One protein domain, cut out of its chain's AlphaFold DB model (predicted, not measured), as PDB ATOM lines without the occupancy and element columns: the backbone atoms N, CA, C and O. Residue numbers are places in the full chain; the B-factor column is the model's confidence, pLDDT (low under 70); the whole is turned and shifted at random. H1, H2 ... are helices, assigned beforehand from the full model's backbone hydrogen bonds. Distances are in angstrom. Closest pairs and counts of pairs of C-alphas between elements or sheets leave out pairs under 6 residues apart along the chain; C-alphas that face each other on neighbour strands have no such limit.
ATOM      1  N   GLU A   2     -24.774  12.669 -17.344       66.56
ATOM      2  CA  GLU A   2     -24.553  13.880 -18.173       66.56
ATOM      3  C   GLU A   2     -25.511  15.059 -17.917       66.56
ATOM      4  O   GLU A   2     -25.109  16.217 -17.980       66.56
ATOM      5  N   LYS A   3     -26.777  14.794 -17.564       68.81
ATOM      6  CA  LYS A   3     -27.747  15.849 -17.220       68.81
ATOM      7  C   LYS A   3     -27.320  16.673 -15.991       68.81
ATOM      8  O   LYS A   3     -27.636  17.857 -15.914       68.81
ATOM      9  N   TYR A   4     -26.613  16.050 -15.047       66.00
ATOM     10  CA  TYR A   4     -26.106  16.712 -13.844       66.00
ATOM     11  C   TYR A   4     -24.819  17.483 -14.135       66.00
ATOM     12  O   TYR A   4     -24.686  18.609 -13.671       66.00
ATOM     13  N   GLU A   5     -23.944  16.946 -14.988       71.31
ATOM     14  CA  GLU A   5     -22.757  17.658 -15.479       71.31
ATOM     15  C   GLU A   5     -23.148  18.952 -16.209       71.31
ATOM     16  O   GLU A   5     -22.654  20.030 -15.884       71.31
ATOM     17  N   GLY A   6     -24.132  18.890 -17.114       72.00
ATOM     18  CA  GLY A   6     -24.642  20.082 -17.800       72.00
ATOM     19  C   GLY A   6     -25.267  21.116 -16.853       72.00
ATOM     20  O   GLY A   6     -25.117  22.321 -17.061       72.00
ATOM     21  N   PHE A   7     -25.929  20.666 -15.783       77.31
ATOM     22  CA  PHE A   7     -26.489  21.552 -14.760       77.31
ATOM     23  C   PHE A   7     -25.396  22.233 -13.923       77.31
ATOM     24  O   PHE A   7     -25.460  23.443 -13.708       77.31
ATOM     25  N   VAL A   8     -24.366  21.491 -13.506       76.06
ATOM     26  CA  VAL A   8     -23.230  22.014 -12.729       76.06
ATOM     27  C   VAL A   8     -22.410  23.011 -13.552       76.06
ATOM     28  O   VAL A   8     -22.061  24.079 -13.047       76.06
ATOM     29  N   VAL A   9     -22.170  22.721 -14.833       77.44
ATOM     30  CA  VAL A   9     -21.468  23.632 -15.754       77.44
ATOM     31  C   VAL A   9     -22.269  24.917 -15.968       77.44
ATOM     32  O   VAL A   9     -21.722  26.015 -15.857       77.44
ATOM     33  N   LYS A  10     -23.585  24.812 -16.194       76.81
ATOM     34  CA  LYS A  10     -24.468  25.980 -16.340       76.81
ATOM     35  C   LYS A  10     -24.558  26.811 -15.054       76.81
ATOM     36  O   LYS A  10     -24.678  28.034 -15.127       76.81
ATOM     37  N   PHE A  11     -24.534  26.174 -13.886       78.88
ATOM     38  CA  PHE A  11     -24.546  26.868 -12.598       78.88
ATOM     39  C   PHE A  11     -23.235  27.628 -12.352       78.88
ATOM     40  O   PHE A  11     -23.272  28.810 -12.017       78.88
ATOM     41  N   ARG A  12     -22.081  26.997 -12.607       72.62
ATOM     42  CA  ARG A  12     -20.768  27.656 -12.496       72.62
ATOM     43  C   ARG A  12     -20.621  28.839 -13.445       72.62
ATOM     44  O   ARG A  12     -20.226  29.910 -13.003       72.62
ATOM     45  N   PHE A  13     -21.024  28.679 -14.704       75.44
ATOM     46  CA  PHE A  13     -20.973  29.767 -15.679       75.44
ATOM     47  C   PHE A  13     -21.822  30.975 -15.252       75.44
ATOM     48  O   PHE A  13     -21.398  32.116 -15.390       75.44
ATOM     49  N   GLN A  14     -23.012  30.742 -14.688       71.00
ATOM     50  CA  GLN A  14     -23.841  31.828 -14.154       71.00
ATOM     51  C   GLN A  14     -23.174  32.536 -12.969       71.00
ATOM     52  O   GLN A  14     -23.232  33.759 -12.900       71.00
ATOM     53  N   SER A  15     -22.513  31.788 -12.083       71.94
ATOM     54  CA  SER A  15     -21.758  32.360 -10.962       71.94
ATOM     55  C   SER A  15     -20.602  33.242 -11.442       71.94
ATOM     56  O   SER A  15     -20.463  34.363 -10.965       71.94
ATOM     57  N   GLU A  16     -19.809  32.780 -12.412       76.19
ATOM     58  CA  GLU A  16     -18.687  33.550 -12.974       76.19
ATOM     59  C   GLU A  16     -19.156  34.826 -13.689       76.19
ATOM     60  O   GLU A  16     -18.532  35.883 -13.587       76.19
ATOM     61  N   VAL A  17     -20.278  34.750 -14.414       83.25
ATOM     62  CA  VAL A  17     -20.872  35.918 -15.075       83.25
ATOM     63  C   VAL A  17     -21.350  36.941 -14.047       83.25
ATOM     64  O   VAL A  17     -21.139  38.138 -14.246       83.25
ATOM     65  N   GLU A  18     -21.976  36.497 -12.960       82.69
ATOM     66  CA  GLU A  18     -22.471  37.394 -11.919       82.69
ATOM     67  C   GLU A  18     -21.327  38.033 -11.121       82.69
ATOM     68  O   GLU A  18     -21.343  39.239 -10.888       82.69
ATOM     69  N   GLU A  19     -20.271  37.276 -10.817       84.00
ATOM     70  CA  GLU A  19     -19.048  37.808 -10.203       84.00
ATOM     71  C   GLU A  19     -18.391  38.872 -11.093       84.00
ATOM     72  O   GLU A  19     -18.035  39.957 -10.631       84.00
ATOM     73  N   LYS A  20     -18.291  38.614 -12.401       84.81
ATOM     74  CA  LYS A  20     -17.718  39.579 -13.345       84.81
ATOM     75  C   LYS A  20     -18.578  40.835 -13.499       84.81
ATOM     76  O   LYS A  20     -18.026  41.928 -13.639       84.81
ATOM     77  N   LYS A  21     -19.908  40.706 -13.467       86.94
ATOM     78  CA  LYS A  21     -20.816  41.865 -13.427       86.94
ATOM     79  C   LYS A  21     -20.617  42.674 -12.153       86.94
ATOM     80  O   LYS A  21     -20.548  43.896 -12.245       86.94
ATOM     81  N   GLN A  22     -20.492  42.012 -11.005       85.81
ATOM     82  CA  GLN A  22     -20.262  42.678  -9.728       85.81
ATOM     83  C   GLN A  22     -18.924  43.421  -9.735       85.81
ATOM     84  O   GLN A  22     -18.895  44.612  -9.451       85.81
ATOM     85  N   ALA A  23     -17.843  42.781 -10.185       87.00
ATOM     86  CA  ALA A  23     -16.537  43.424 -10.305       87.00
ATOM     87  C   ALA A  23     -16.564  44.643 -11.247       87.00
ATOM     88  O   ALA A  23     -15.936  45.665 -10.969       87.00
ATOM     89  N   ALA A  24     -17.314  44.568 -12.353       85.31
ATOM     90  CA  ALA A  24     -17.507  45.703 -13.251       85.31
ATOM     91  C   ALA A  24     -18.331  46.826 -12.596       85.31
ATOM     92  O   ALA A  24     -17.981  47.998 -12.741       85.31
ATOM     93  N   ALA A  25     -19.396  46.482 -11.865       88.75
ATOM     94  CA  ALA A  25     -20.211  47.438 -11.122       88.75
ATOM     95  C   ALA A  25     -19.393  48.137 -10.027       88.75
ATOM     96  O   ALA A  25     -19.453  49.361  -9.924       88.75
ATOM     97  N   ASP A  26     -18.574  47.394  -9.285       86.81
ATOM     98  CA  ASP A  26     -17.691  47.912  -8.239       86.81
ATOM     99  C   ASP A  26     -16.612  48.835  -8.822       86.81
ATOM    100  O   ASP A  26     -16.369  49.926  -8.296       86.81
ATOM    101  N   ALA A  27     -16.009  48.456  -9.956       84.81
ATOM    102  CA  ALA A  27     -15.058  49.308 -10.670       84.81
ATOM    103  C   ALA A  27     -15.705  50.627 -11.129       84.81
ATOM    104  O   ALA A  27     -15.118  51.703 -10.978       84.81
ATOM    105  N   LEU A  28     -16.937  50.567 -11.646       87.25
ATOM    106  CA  LEU A  28     -17.682  51.747 -12.086       87.25
ATOM    107  C   LEU A  28     -18.141  52.616 -10.904       87.25
ATOM    108  O   LEU A  28     -18.121  53.845 -10.990       87.25
ATOM    109  N   MET A  29     -18.513  51.995  -9.784       83.12
ATOM    110  CA  MET A  29     -18.861  52.670  -8.533       83.12
ATOM    111  C   MET A  29     -17.673  53.464  -7.989       83.12
ATOM    112  O   MET A  29     -17.817  54.660  -7.730       83.12
ATOM    113  N   HIS A  30     -16.493  52.851  -7.894       80.50
ATOM    114  CA  HIS A  30     -15.289  53.561  -7.459       80.50
ATOM    115  C   HIS A  30     -14.946  54.724  -8.391       80.50
ATOM    116  O   HIS A  30     -14.728  55.847  -7.930       80.50
ATOM    117  N   TYR A  31     -14.982  54.488  -9.705       82.62
ATOM    118  CA  TYR A  31     -14.710  55.536 -10.685       82.62
ATOM    119  C   TYR A  31     -15.715  56.697 -10.599       82.62
ATOM    120  O   TYR A  31     -15.321  57.865 -10.614       82.62
ATOM    121  N   SER A  32     -17.012  56.400 -10.485       82.06
ATOM    122  CA  SER A  32     -18.062  57.423 -10.428       82.06
ATOM    123  C   SER A  32     -17.957  58.293  -9.173       82.06
ATOM    124  O   SER A  32     -18.069  59.516  -9.272       82.06
ATOM    125  N   GLN A  33     -17.660  57.703  -8.010       81.25
ATOM    126  CA  GLN A  33     -17.414  58.460  -6.779       81.25
ATOM    127  C   GLN A  33     -16.221  59.399  -6.931       81.25
ATOM    128  O   GLN A  33     -16.315  60.592  -6.631       81.25
ATOM    129  N   PHE A  34     -15.116  58.878  -7.454       77.31
ATOM    130  CA  PHE A  34     -13.918  59.664  -7.688       77.31
ATOM    131  C   PHE A  34     -14.170  60.831  -8.663       77.31
ATOM    132  O   PHE A  34     -13.799  61.974  -8.377       77.31
ATOM    133  N   ALA A  35     -14.873  60.588  -9.772       78.88
ATOM    134  CA  ALA A  35     -15.224  61.621 -10.743       78.88
ATOM    135  C   ALA A  35     -16.098  62.730 -10.130       78.88
ATOM    136  O   ALA A  35     -15.808  63.912 -10.323       78.88
ATOM    137  N   MET A  36     -17.113  62.379  -9.332       81.62
ATOM    138  CA  MET A  36     -17.957  63.360  -8.630       81.62
ATOM    139  C   MET A  36     -17.146  64.247  -7.669       81.62
ATOM    140  O   MET A  36     -17.347  65.465  -7.601       81.62
ATOM    141  N   VAL A  37     -16.180  63.663  -6.959       80.62
ATOM    142  CA  VAL A  37     -15.268  64.398  -6.070       80.62
ATOM    143  C   VAL A  37     -14.355  65.352  -6.857       80.62
ATOM    144  O   VAL A  37     -14.039  66.439  -6.375       80.62
ATOM    145  N   CYS A  38     -13.962  64.993  -8.079       73.12
ATOM    146  CA  CYS A  38     -13.133  65.842  -8.938       73.12
ATOM    147  C   CYS A  38     -13.915  67.001  -9.562       73.12
ATOM    148  O   CYS A  38     -13.403  68.121  -9.620       73.12
ATOM    149  N   ILE A  39     -15.155  66.737  -9.983       79.00
ATOM    150  CA  ILE A  39     -16.075  67.749 -10.515       79.00
ATOM    151  C   ILE A  39     -16.379  68.792  -9.434       79.00
ATOM    152  O   ILE A  39     -16.242  69.987  -9.681       79.00
ATOM    153  N   SER A  40     -16.701  68.354  -8.211       74.31
ATOM    154  CA  SER A  40     -16.990  69.268  -7.091       74.31
ATOM    155  C   SER A  40     -15.787  70.111  -6.645       74.31
ATOM    156  O   SER A  40     -15.968  71.183  -6.073       74.31
ATOM    157  N   GLN A  41     -14.560  69.662  -6.921       77.50
ATOM    158  CA  GLN A  41     -13.326  70.383  -6.591       77.50
ATOM    159  C   GLN A  41     -12.754  71.216  -7.750       77.50
ATOM    160  O   GLN A  41     -11.701  71.830  -7.580       77.50
ATOM    161  N   GLY A  42     -13.402  71.241  -8.922       72.56
ATOM    162  CA  GLY A  42     -12.915  71.995 -10.085       72.56
ATOM    163  C   GLY A  42     -11.543  71.524 -10.588       72.56
ATOM    164  O   GLY A  42     -10.747  72.325 -11.082       72.56
ATOM    165  N   VAL A  43     -11.222  70.236 -10.417       77.44
ATOM    166  CA  VAL A  43      -9.909  69.686 -10.784       77.44
ATOM    167  C   VAL A  43      -9.742  69.723 -12.300       77.44
ATOM    168  O   VAL A  43     -10.583  69.222 -13.042       77.44
ATOM    169  N   SER A  44      -8.622  70.277 -12.774       78.69
ATOM    170  CA  SER A  44      -8.339  70.305 -14.207       78.69
ATOM    171  C   SER A  44      -8.199  68.881 -14.773       78.69
ATOM    172  O   SER A  44      -7.587  68.015 -14.132       78.69
ATOM    173  N   PRO A  45      -8.698  68.619 -15.996       72.44
ATOM    174  CA  PRO A  45      -8.682  67.286 -16.603       72.44
ATOM    175  C   PRO A  45      -7.268  66.694 -16.717       72.44
ATOM    176  O   PRO A  45      -7.097  65.481 -16.634       72.44
ATOM    177  N   SER A  46      -6.232  67.534 -16.815       76.00
ATOM    178  CA  SER A  46      -4.827  67.105 -16.810       76.00
ATOM    179  C   SER A  46      -4.380  66.531 -15.461       76.00
ATOM    180  O   SER A  46      -3.683  65.515 -15.428       76.00
ATOM    181  N   LYS A  47      -4.787  67.140 -14.334       77.44
ATOM    182  CA  LYS A  47      -4.491  66.599 -12.996       77.44
ATOM    183  C   LYS A  47      -5.312  65.351 -12.700       77.44
ATOM    184  O   LYS A  47      -4.772  64.414 -12.119       77.44
ATOM    185  N   LEU A  48      -6.564  65.321 -13.155       78.31
ATOM    186  CA  LEU A  48      -7.417  64.138 -13.094       78.31
ATOM    187  C   LEU A  48      -6.785  62.959 -13.846       78.31
ATOM    188  O   LEU A  48      -6.619  61.880 -13.284       78.31
ATOM    189  N   ARG A  49      -6.345  63.189 -15.090       81.50
ATOM    190  CA  ARG A  49      -5.665  62.188 -15.923       81.50
ATOM    191  C   ARG A  49      -4.396  61.652 -15.261       81.50
ATOM    192  O   ARG A  49      -4.161  60.450 -15.299       81.50
ATOM    193  N   LEU A  50      -3.591  62.516 -14.636       82.50
ATOM    194  CA  LEU A  50      -2.388  62.095 -13.912       82.50
ATOM    195  C   LEU A  50      -2.714  61.296 -12.641       82.50
ATOM    196  O   LEU A  50      -1.990  60.357 -12.317       82.50
ATOM    197  N   HIS A  51      -3.775  61.666 -11.922       79.75
ATOM    198  CA  HIS A  51      -4.236  60.925 -10.750       79.75
ATOM    199  C   HIS A  51      -4.684  59.513 -11.138       79.75
ATOM    200  O   HIS A  51      -4.160  58.550 -10.588       79.75
ATOM    201  N   LEU A  52      -5.528  59.395 -12.171       78.38
ATOM    202  CA  LEU A  52      -5.975  58.112 -12.725       78.38
ATOM    203  C   LEU A  52      -4.789  57.237 -13.138       78.38
ATOM    204  O   LEU A  52      -4.688  56.094 -12.715       78.38
ATOM    205  N   LEU A  53      -3.838  57.781 -13.904       83.62
ATOM    206  CA  LEU A  53      -2.645  57.033 -14.322       83.62
ATOM    207  C   LEU A  53      -1.846  56.469 -13.140       83.62
ATOM    208  O   LEU A  53      -1.259  55.396 -13.249       83.62
ATOM    209  N   LYS A  54      -1.817  57.180 -12.013       80.38
ATOM    210  CA  LYS A  54      -1.128  56.725 -10.804       80.38
ATOM    211  C   LYS A  54      -1.938  55.706 -10.006       80.38
ATOM    212  O   LYS A  54      -1.349  54.758  -9.498       80.38
ATOM    213  N   GLU A  55      -3.251  55.871  -9.931       76.00
ATOM    214  CA  GLU A  55      -4.158  54.935  -9.263       76.00
ATOM    215  C   GLU A  55      -4.171  53.573  -9.975       76.00
ATOM    216  O   GLU A  55      -3.999  52.538  -9.336       76.00
ATOM    217  N   ILE A  56      -4.217  53.577 -11.314       77.12
ATOM    218  CA  ILE A  56      -4.129  52.361 -12.144       77.12
ATOM    219  C   ILE A  56      -2.736  51.703 -12.024       77.12
ATOM    220  O   ILE A  56      -2.600  50.492 -12.158       77.12
ATOM    221  N   SER A  57      -1.697  52.494 -11.733       79.44
ATOM    222  CA  SER A  57      -0.325  52.027 -11.473       79.44
ATOM    223  C   SER A  57      -0.135  51.460 -10.049       79.44
ATOM    224  O   SER A  57       0.931  50.945  -9.719       79.44
ATOM    225  N   GLY A  58      -1.149  51.548  -9.178       76.88
ATOM    226  CA  GLY A  58      -1.050  51.120  -7.777       76.88
ATOM    227  C   GLY A  58      -0.237  52.073  -6.892       76.88
ATOM    228  O   GLY A  58       0.153  51.715  -5.781       76.88
TER     229      GLY A  58
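AT A GLANCE: This is residues 2 to 58 of the 112 residues of an uncharacterized protein of Physcomitrium patens (UniProt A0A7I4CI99). One long, straight helix, H1, makes the length of the model, and after its last residue, Ser 40, the backbone folds back through a tight link into a short helix, H2, which slants away from H1 as the short arm of a narrow V. Residues 2 to 30 of H1 stick out free. The printed part has 57 residues with two named helices, H1 then H2, and no named strand: all helix. It is extended, with a radius of gyration of the C-alphas of 18.8 A, a rod spanning 59 by 22 by 13 A.

IN THESE COORDINATES: Find C-alpha 2 at (-24.553, 13.880, -18.173); from there H1, residues 2 to 40, runs 57.0 A to C-alpha 40 at (-16.990, 69.268, -7.091). H2, residues 45 to 56, covers 16.2 A and ends at C-alpha 56, (-4.129, 52.361, -12.144).

HOW THE PARTS SIT: Look at Cys 38 and Leu 48: their C-alphas, the closest of H1 and H2, are 7.3 A apart, and the helices are close but not clearly touching. They run opposite ways at a steep tilt of 38 degrees. In H1 and H2 every O i to N i+4 pair is within hydrogen-bond range.

THE WHOLE: The C-alphas of Glu 2 and Gly 42, the two farthest apart, are 59.8 A apart. The printed part has no cut, and the link from H1 to H2 is tight. Residues 2 to 4 have pLDDT under 70.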